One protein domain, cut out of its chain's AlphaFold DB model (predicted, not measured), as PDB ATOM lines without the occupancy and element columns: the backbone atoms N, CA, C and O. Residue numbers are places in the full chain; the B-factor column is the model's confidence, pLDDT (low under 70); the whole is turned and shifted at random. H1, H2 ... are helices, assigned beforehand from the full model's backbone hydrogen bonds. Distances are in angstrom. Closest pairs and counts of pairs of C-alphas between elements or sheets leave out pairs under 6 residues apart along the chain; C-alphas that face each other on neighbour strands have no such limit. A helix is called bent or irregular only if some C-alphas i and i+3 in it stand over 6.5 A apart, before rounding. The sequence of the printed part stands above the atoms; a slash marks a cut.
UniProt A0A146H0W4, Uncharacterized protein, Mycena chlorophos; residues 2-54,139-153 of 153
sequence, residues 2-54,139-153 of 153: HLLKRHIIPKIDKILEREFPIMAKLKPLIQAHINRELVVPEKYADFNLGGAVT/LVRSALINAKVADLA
ATOM      1  N   HIS A   2      73.981  42.304 146.733       77.44
ATOM      2  CA  HIS A   2      73.395  43.603 146.367       77.44
ATOM      3  C   HIS A   2      72.753  44.394 147.532       77.44
ATOM      4  O   HIS A   2      73.025  45.580 147.698       77.44
ATOM      5  N   LEU A   3      71.964  43.741 148.400       77.81
ATOM      6  CA  LEU A   3      71.348  44.399 149.566       77.81
ATOM      7  C   LEU A   3      72.373  44.957 150.566       77.81
ATOM      8  O   LEU A   3      72.176  46.051 151.093       77.81
ATOM      9  N   LEU A   4      73.475  44.237 150.808       76.69
ATOM     10  CA  LEU A   4      74.539  44.700 151.702       76.69
ATOM     11  C   LEU A   4      75.217  45.936 151.111       76.69
ATOM     12  O   LEU A   4      75.299  46.964 151.781       76.69
ATOM     13  N   LYS A   5      75.602  45.874 149.832       81.12
ATOM     14  CA  LYS A   5      76.185  47.008 149.100       81.12
ATOM     15  C   LYS A   5      75.290  48.243 149.095       81.12
ATOM     16  O   LYS A   5      75.782  49.347 149.274       81.12
ATOM     17  N   ARG A   6      73.985  48.067 148.886       84.88
ATOM     18  CA  ARG A   6      73.046  49.186 148.737       84.88
ATOM     19  C   ARG A   6      72.632  49.811 150.068       84.88
ATOM     20  O   ARG A   6      72.422  51.018 150.126       84.88
ATOM     21  N   HIS A   7      72.481  49.011 151.123       83.31
ATOM     22  CA  HIS A   7      71.830  49.470 152.358       83.31
ATOM     23  C   HIS A   7      72.709  49.431 153.606       83.31
ATOM     24  O   HIS A   7      72.423  50.164 154.555       83.31
ATOM     25  N   ILE A   8      73.740  48.584 153.628       80.12
ATOM     26  CA  ILE A   8      74.567  48.345 154.815       80.12
ATOM     27  C   ILE A   8      75.929  49.029 154.672       80.12
ATOM     28  O   ILE A   8      76.272  49.845 155.523       80.12
ATOM     29  N   ILE A   9      76.654  48.793 153.572       84.38
ATOM     30  CA  ILE A   9      77.982  49.390 153.336       84.38
ATOM     31  C   ILE A   9      77.969  50.927 153.414       84.38
ATOM     32  O   ILE A   9      78.787  51.462 154.151       84.38
ATOM     33  N   PRO A  10      77.013  51.667 152.817       87.81
ATOM     34  CA  PRO A  10      77.020  53.129 152.907       87.81
ATOM     35  C   PRO A  10      76.805  53.651 154.333       87.81
ATOM     36  O   PRO A  10      77.231  54.751 154.671       87.81
ATOM     37  N   LYS A  11      76.114  52.881 155.185       86.62
ATOM     38  CA  LYS A  11      75.931  53.236 156.599       86.62
ATOM     39  C   LYS A  11      77.195  52.954 157.397       86.62
ATOM     40  O   LYS A  11      77.568  53.774 158.226       86.62
ATOM     41  N   ILE A  12      77.842  51.822 157.121       82.19
ATOM     42  CA  ILE A  12      79.153  51.488 157.679       82.19
ATOM     43  C   ILE A  12      80.142  52.593 157.329       82.19
ATOM     44  O   ILE A  12      80.766  53.129 158.232       82.19
ATOM     45  N   ASP A  13      80.216  52.993 156.063       86.38
ATOM     46  CA  ASP A  13      81.137  54.029 155.598       86.38
ATOM     47  C   ASP A  13      80.952  55.338 156.359       86.38
ATOM     48  O   ASP A  13      81.915  55.860 156.906       86.38
ATOM     49  N   LYS A  14      79.705  55.798 156.520       88.69
ATOM     50  CA  LYS A  14      79.405  56.991 157.325       88.69
ATOM     51  C   LYS A  14      79.840  56.860 158.785       88.69
ATOM     52  O   LYS A  14      80.296  57.836 159.375       88.69
ATOM     53  N   ILE A  15      79.677  55.679 159.387       85.81
ATOM     54  CA  ILE A  15      80.127  55.430 160.764       85.81
ATOM     55  C   ILE A  15      81.656  55.435 160.826       85.81
ATOM     56  O   ILE A  15      82.220  56.058 161.720       85.81
ATOM     57  N   LEU A  16      82.332  54.785 159.876       85.25
ATOM     58  CA  LEU A  16      83.791  54.748 159.820       85.25
ATOM     59  C   LEU A  16      84.377  56.142 159.591       85.25
ATOM     60  O   LEU A  16      85.313  56.520 160.279       85.25
ATOM     61  N   GLU A  17      83.815  56.932 158.681       89.56
ATOM     62  CA  GLU A  17      84.262  58.304 158.418       89.56
ATOM     63  C   GLU A  17      84.164  59.191 159.662       89.56
ATOM     64  O   GLU A  17      85.073  59.978 159.925       89.56
ATOM     65  N   ARG A  18      83.084  59.047 160.440       89.31
ATOM     66  CA  ARG A  18      82.821  59.884 161.614       89.31
ATOM     67  C   ARG A  18      83.571  59.427 162.862       89.31
ATOM     68  O   ARG A  18      84.170  60.249 163.543       89.31
ATOM     69  N   GLU A  19      83.514  58.135 163.170       86.31
ATOM     70  CA  GLU A  19      83.971  57.580 164.453       86.31
ATOM     71  C   GLU A  19      85.347  56.906 164.352       86.31
ATOM     72  O   GLU A  19      86.080  56.821 165.336       86.31
ATOM     73  N   PHE A  20      85.722  56.420 163.163       85.25
ATOM     74  CA  PHE A  20      86.939  55.629 162.947       85.25
ATOM     75  C   PHE A  20      87.715  56.096 161.704       85.25
ATOM     76  O   PHE A  20      87.973  55.302 160.793       85.25
ATOM     77  N   PRO A  21      88.133  57.376 161.644       85.12
ATOM     78  CA  PRO A  21      88.676  57.989 160.429       85.12
ATOM     79  C   PRO A  21      89.937  57.292 159.898       85.12
ATOM     80  O   PRO A  21      90.203  57.325 158.699       85.12
ATOM     81  N   ILE A  22      90.707  56.620 160.763       83.19
ATOM     82  CA  ILE A  22      91.838  55.779 160.339       83.19
ATOM     83  C   ILE A  22      91.346  54.616 159.468       83.19
ATOM     84  O   ILE A  22      91.886  54.391 158.389       83.19
ATOM     85  N   MET A  23      90.281  53.919 159.878       84.19
ATOM     86  CA  MET A  23      89.697  52.831 159.086       84.19
ATOM     87  C   MET A  23      89.185  53.338 157.734       84.19
ATOM     88  O   MET A  23      89.424  52.703 156.707       84.19
ATOM     89  N   ALA A  24      88.538  54.508 157.723       87.69
ATOM     90  CA  ALA A  24      88.067  55.141 156.493       87.69
ATOM     91  C   ALA A  24      89.222  55.453 155.519       87.69
ATOM     92  O   ALA A  24      89.082  55.243 154.316       87.69
ATOM     93  N   LYS A  25      90.388  55.873 156.033       87.81
ATOM     94  CA  LYS A  25      91.606  56.101 155.232       87.81
ATOM     95  C   LYS A  25      92.261  54.809 154.736       87.81
ATOM     96  O   LYS A  25      92.818  54.799 153.641       87.81
ATOM     97  N   LEU A  26      92.198  53.723 155.508       87.44
ATOM     98  CA  LEU A  26      92.794  52.433 155.138       87.44
ATOM     99  C   LEU A  26      91.999  51.705 154.049       87.44
ATOM    100  O   LEU A  26      92.585  51.075 153.169       87.44
ATOM    101  N   LYS A  27      90.670  51.817 154.078       89.19
ATOM    102  CA  LYS A  27      89.747  51.195 153.122       89.19
ATOM    103  C   LYS A  27      90.162  51.340 151.641       89.19
ATOM    104  O   LYS A  27      90.265  50.309 150.970       89.19
ATOM    105  N   PRO A  28      90.418  52.548 151.094       90.44
ATOM    106  CA  PRO A  28      90.817  52.691 149.693       90.44
ATOM    107  C   PRO A  28      92.174  52.044 149.387       90.44
ATOM    108  O   PRO A  28      92.342  51.503 148.296       90.44
ATOM    109  N   LEU A  29      93.117  52.031 150.338       91.00
ATOM    110  CA  LEU A  29      94.415  51.365 150.166       91.00
ATOM    111  C   LEU A  29      94.245  49.846 150.071       91.00
ATOM    112  O   LEU A  29      94.813  49.203 149.189       91.00
ATOM    113  N   ILE A  30      93.408  49.282 150.945       90.38
ATOM    114  CA  ILE A  30      93.053  47.861 150.936       90.38
ATOM    115  C   ILE A  30      92.369  47.496 149.613       90.38
ATOM    116  O   ILE A  30      92.748  46.513 148.977       90.38
ATOM    117  N   GLN A  31      91.409  48.304 149.155       90.69
ATOM    118  CA  GLN A  31      90.720  48.050 147.890       90.69
ATOM    119  C   GLN A  31      91.658  48.146 146.682       90.69
ATOM    120  O   GLN A  31      91.571  47.317 145.778       90.69
ATOM    121  N   ALA A  32      92.560  49.132 146.659       90.38
ATOM    122  CA  ALA A  32      93.553  49.270 145.600       90.38
ATOM    123  C   ALA A  32      94.484  48.051 145.546       90.38
ATOM    124  O   ALA A  32      94.754  47.533 144.464       90.38
ATOM    125  N   HIS A  33      94.916  47.551 146.707       90.44
ATOM    126  CA  HIS A  33      95.712  46.332 146.793       90.44
ATOM    127  C   HIS A  33      94.942  45.105 146.281       90.44
ATOM    128  O   HIS A  33      95.463  44.382 145.438       90.44
ATOM    129  N   ILE A  34      93.682  44.914 146.693       88.88
ATOM    130  CA  ILE A  34      92.816  43.837 146.177       88.88
ATOM    131  C   ILE A  34      92.705  43.906 144.654       88.88
ATOM    132  O   ILE A  34      92.917  42.902 143.989       88.88
ATOM    133  N   ASN A  35      92.405  45.082 144.097       88.12
ATOM    134  CA  ASN A  35      92.238  45.255 142.651       88.12
ATOM    135  C   ASN A  35      93.521  44.954 141.866       88.12
ATOM    136  O   ASN A  35      93.446  44.582 140.698       88.12
ATOM    137  N   ARG A  36      94.687  45.153 142.488       87.62
ATOM    138  CA  ARG A  36      95.987  44.883 141.874       87.62
ATOM    139  C   ARG A  36      96.343  43.399 141.907       87.62
ATOM    140  O   ARG A  36      96.866  42.890 140.925       87.62
ATOM    141  N   GLU A  37      96.089  42.730 143.029       87.44
ATOM    142  CA  GLU A  37      96.514  41.338 143.247       87.44
ATOM    143  C   GLU A  37      95.482  40.302 142.801       87.44
ATOM    144  O   GLU A  37      95.832  39.160 142.510       87.44
ATOM    145  N   LEU A  38      94.198  40.663 142.786       84.00
ATOM    146  CA  LEU A  38      93.108  39.731 142.534       84.00
ATOM    147  C   LEU A  38      92.359  40.109 141.263       84.00
ATOM    148  O   LEU A  38      91.699  41.144 141.178       84.00
ATOM    149  N   VAL A  39      92.374  39.193 140.298       82.44
ATOM    150  CA  VAL A  39      91.425  39.213 139.188       82.44
ATOM    151  C   VAL A  39      90.119  38.617 139.695       82.44
ATOM    152  O   VAL A  39      90.016  37.409 139.898       82.44
ATOM    153  N   VAL A  40      89.120  39.466 139.936       79.75
ATOM    154  CA  VAL A  40      87.786  39.032 140.371       79.75
ATOM    155  C   VAL A  40      86.917  38.795 139.132       79.75
ATOM    156  O   VAL A  40      86.616  39.756 138.424       79.75
ATOM    157  N   PRO A  41      86.479  37.552 138.856       84.56
ATOM    158  CA  PRO A  41      85.531  37.283 137.778       84.56
ATOM    159  C   PRO A  41      84.256  38.117 137.929       84.56
ATOM    160  O   PRO A  41      83.753  38.276 139.042       84.56
ATOM    161  N   GLU A  42      83.674  38.568 136.817       86.38
ATOM    162  CA  GLU A  42      82.478  39.425 136.811       86.38
ATOM    163  C   GLU A  42      81.309  38.828 137.611       86.38
ATOM    164  O   GLU A  42      80.667  39.527 138.396       86.38
ATOM    165  N   LYS A  43      81.113  37.502 137.540       86.06
ATOM    166  CA  LYS A  43      80.109  36.773 138.342       86.06
ATOM    167  C   LYS A  43      80.250  36.953 139.863       86.06
ATOM    168  O   LYS A  43      79.310  36.672 140.600       86.06
ATOM    169  N   TYR A  44      81.412  37.398 140.339       82.56
ATOM    170  CA  TYR A  44      81.700  37.671 141.747       82.56
ATOM    171  C   TYR A  44      81.900  39.160 142.047       82.56
ATOM    172  O   TYR A  44      82.165  39.504 143.198       82.56
ATOM    173  N   ALA A  45      81.720  40.062 141.074       80.69
ATOM    174  CA  ALA A  45      81.847  41.509 141.279       80.69
ATOM    175  C   ALA A  45      80.953  42.005 142.427       80.69
ATOM    176  O   ALA A  45      81.302  42.919 143.180       80.69
ATOM    177  N   ASP A  46      79.819  41.337 142.625       80.38
ATOM    178  CA  ASP A  46      78.880  41.618 143.697       80.38
ATOM    179  C   ASP A  46      79.427  41.373 145.107       80.38
ATOM    180  O   ASP A  46      78.924  41.989 146.039       80.38
ATOM    181  N   PHE A  47      80.486  40.578 145.269       78.56
ATOM    182  CA  PHE A  47      81.166  40.320 146.546       78.56
ATOM    183  C   PHE A  47      82.229  41.361 146.904       78.56
ATOM    184  O   PHE A  47      82.692  41.383 148.041       78.56
ATOM    185  N   ASN A  48      82.581  42.259 145.982       83.62
ATOM    186  CA  ASN A  48      83.488  43.358 146.286       83.62
ATOM    187  C   ASN A  48      82.777  44.434 147.126       83.62
ATOM    188  O   ASN A  48      82.014  45.231 146.585       83.62
ATOM    189  N   LEU A  49      83.037  44.482 148.432       83.50
ATOM    190  CA  LEU A  49      82.438  45.439 149.373       83.50
ATOM    191  C   LEU A  49      83.302  46.699 149.595       83.50
ATOM    192  O   LEU A  49      83.173  47.378 150.613       83.50
ATOM    193  N   GLY A  50      84.176  47.030 148.639       80.19
ATOM    194  CA  GLY A  50      84.895  48.303 148.592       80.19
ATOM    195  C   GLY A  50      86.015  48.448 149.623       80.19
ATOM    196  O   GLY A  50      86.337  49.570 149.989       80.19
ATOM    197  N   GLY A  51      86.571  47.351 150.138       80.06
ATOM    198  CA  GLY A  51      87.694  47.360 151.083       80.06
ATOM    199  C   GLY A  51      87.297  47.668 152.528       80.06
ATOM    200  O   GLY A  51      88.129  47.545 153.419       80.06
ATOM    201  N   ALA A  52      86.030  48.032 152.775       72.88
ATOM    202  CA  ALA A  52      85.472  48.159 154.127       72.88
ATOM    203  C   ALA A  52      85.349  46.784 154.794       72.88
ATOM    204  O   ALA A  52      85.400  46.647 156.011       72.88
ATOM    205  N   VAL A  53      85.153  45.772 153.953       80.00
ATOM    206  CA  VAL A  53      84.985  44.377 154.306       80.00
ATOM    207  C   VAL A  53      85.638  43.563 153.210       80.00
ATOM    208  O   VAL A  53      85.353  43.768 152.028       80.00
ATOM    209  N   THR A  54      86.470  42.608 153.598       85.50
ATOM    210  CA  THR A  54      87.135  41.718 152.639       85.50
ATOM    211  C   THR A  54      86.813  40.256 152.903       85.50
ATOM    212  O   THR A  54      86.988  39.428 152.015       85.50
ATOM    213  N   LEU A 139      96.210  41.222 155.101       89.75
ATOM    214  CA  LEU A 139      95.757  42.015 153.964       89.75
ATOM    215  C   LEU A 139      96.003  43.510 154.196       89.75
ATOM    216  O   LEU A 139      96.496  44.192 153.301       89.75
ATOM    217  N   VAL A 140      95.716  44.003 155.406       89.44
ATOM    218  CA  VAL A 140      96.001  45.396 155.785       89.44
ATOM    219  C   VAL A 140      97.495  45.682 155.684       89.44
ATOM    220  O   VAL A 140      97.896  46.656 155.051       89.44
ATOM    221  N   ARG A 141      98.329  44.803 156.250       89.44
ATOM    222  CA  ARG A 141      99.786  44.957 156.220       89.44
ATOM    223  C   ARG A 141     100.320  44.991 154.789       89.44
ATOM    224  O   ARG A 141     101.103  45.876 154.456       89.44
ATOM    225  N   SER A 142      99.877  44.067 153.939       89.50
ATOM    226  CA  SER A 142     100.268  44.043 152.528       89.50
ATOM    227  C   SER A 142      99.819  45.304 151.795       89.50
ATOM    228  O   SER A 142     100.603  45.874 151.037       89.50
ATOM    229  N   ALA A 143      98.602  45.790 152.040       89.38
ATOM    230  CA  ALA A 143      98.119  47.028 151.438       89.38
ATOM    231  C   ALA A 143      98.979  48.241 151.835       89.38
ATOM    232  O   ALA A 143      99.360  49.030 150.971       89.38
ATOM    233  N   LEU A 144      99.352  48.352 153.113       88.75
ATOM    234  CA  LEU A 144     100.183  49.441 153.633       88.75
ATOM    235  C   LEU A 144     101.607  49.438 153.066       88.75
ATOM    236  O   LEU A 144     102.077  50.469 152.580       88.75
ATOM    237  N   ILE A 145     102.267  48.274 153.050       88.25
ATOM    238  CA  ILE A 145     103.609  48.113 152.463       88.25
ATOM    239  C   ILE A 145     103.600  48.557 150.997       88.25
ATOM    240  O   ILE A 145     104.463  49.313 150.555       88.25
ATOM    241  N   ASN A 146     102.590  48.125 150.246       84.19
ATOM    242  CA  ASN A 146     102.468  48.425 148.824       84.19
ATOM    243  C   ASN A 146     102.133  49.886 148.532       84.19
ATOM    244  O   ASN A 146     102.565  50.419 147.510       84.19
ATOM    245  N   ALA A 147     101.405  50.537 149.433       83.44
ATOM    246  CA  ALA A 147     101.159  51.966 149.368       83.44
ATOM    247  C   ALA A 147     102.401  52.800 149.749       83.44
ATOM    248  O   ALA A 147     102.356  54.022 149.642       83.44
ATOM    249  N   LYS A 148     103.507  52.161 150.178       79.81
ATOM    250  CA  LYS A 148     104.688  52.806 150.778       79.81
ATOM    251  C   LYS A 148     104.332  53.657 152.000       79.81
ATOM    252  O   LYS A 148     104.998  54.645 152.289       79.81
ATOM    253  N   VAL A 149     103.279  53.269 152.717       65.31
ATOM    254  CA  VAL A 149     102.831  53.956 153.926       65.31
ATOM    255  C   VAL A 149     103.257  53.105 155.115       65.31
ATOM    256  O   VAL A 149     102.532  52.207 155.539       65.31
ATOM    257  N   ALA A 150     104.476  53.341 155.602       53.03
ATOM    258  CA  ALA A 150     105.030  52.615 156.747       53.03
ATOM    259  C   ALA A 150     104.424  53.072 158.091       53.03
ATOM    260  O   ALA A 150     104.399  52.293 159.037       53.03
ATOM    261  N   ASP A 151     103.861  54.286 158.147       52.56
ATOM    262  CA  ASP A 151     103.519  54.972 159.405       52.56
ATOM    263  C   ASP A 151     102.054  54.803 159.869       52.56
ATOM    264  O   ASP A 151     101.594  55.527 160.749       52.56
ATOM    265  N   LEU A 152     101.284  53.880 159.276       53.56
ATOM    266  CA  LEU A 152      99.868  53.632 159.624       53.56
ATOM    267  C   LEU A 152      99.586  52.212 160.158       53.56
ATOM    268  O   LEU A 152      98.415  51.857 160.322       53.56
ATOM    269  N   ALA A 153     100.625  51.398 160.365       46.34
ATOM    270  CA  ALA A 153     100.518  49.996 160.787       46.34
ATOM    271  C   ALA A 153     100.466  49.832 162.312       46.34
ATOM    272  O   ALA A 153     101.280  50.481 163.003       46.34
TER     273      ALA A 153
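Overview. This is residues 2 to 54 and 139 to 153 of the 153 residues of an uncharacterized protein of Mycena chlorophos (UniProt A0A146H0W4). The longest helix, H1, and H2 meet near their ends as a V; short H3 sits across the open side near the beginning of H1, and together they outline a flat, open frame with few contacts. Residues 48 to 54 run from H3 into the middle of that frame, while H4 packs crosswise on H2, on the side away from H1. You have 68 printed residues with four named helices, in the order H1, H2, H3, H4, and no named strand; the class is all helix. The whole is only just compact, close to loose, with a radius of gyration of the C-alphas of 12.7 A, and it spans 35 by 31 by 11 A.

Along the chain. Find C-alpha 2 at (73.395, 43.603, 146.367); from there H1, residues 2 to 19, runs 25.2 A to C-alpha 19, with a kink of 39 degrees near residue 9. It is only just irregular: C-alphas 6 and 9 are 6.7 A apart. H2, residues 21 to 37, is also 25.2 A long and ends at C-alpha 37 at (96.514, 41.338, 143.247). It too is only just irregular, with C-alphas 25 and 28 at 6.6 A. Next look at H3, residues 42 to 47, which is irregular, with C-alphas 43 and 46 at 7.3 A. Beyond the cut, H4, residues 139 to 146, ends at C-alpha 146 at (102.468, 48.425, 148.824).

Arrangement. Start with H1, which touches H2 with residues 13 to 17 alone, meeting residues 23 to 24 of H2. Their closest C-alphas, those of Glu 17 and Ala 24, are 5.3 A apart, and the two helices run opposite ways at a steep tilt of 45 degrees. At His 2, H1 is close to but not clearly touching H3; the closest C-alphas, those of His 2 and Asp 46, are 6.4 A apart. H2 touches H4 with residues 26 to 33 alone, about perpendicular at 79 degrees, and the closest C-alphas, those of Ile 30 and Ala 143, are 5.2 A apart. H1 and H4 are apart, as are H2 and H3. In H4 every O i to N i+4 pair is within hydrogen-bond range; the counts are 11 of 14 in H1, 11 of 13 in H2 and 0 of 2 in H3, where 2 of 3 O i to N i+3 pairs are within range.

Size, cuts and confidence. The two C-alphas farthest apart, those of Lys 43 and Asp 151, are 36.4 A apart. Residues 55 to 138 are not printed, and C-alphas 54 and 139 are 8.7 A apart across the cut. The links H1 to H2 and H2 to H3 are tight. Look for low confidence at residues 149 to 153, which are under 70; the mean pLDDT of the printed part is 82.8.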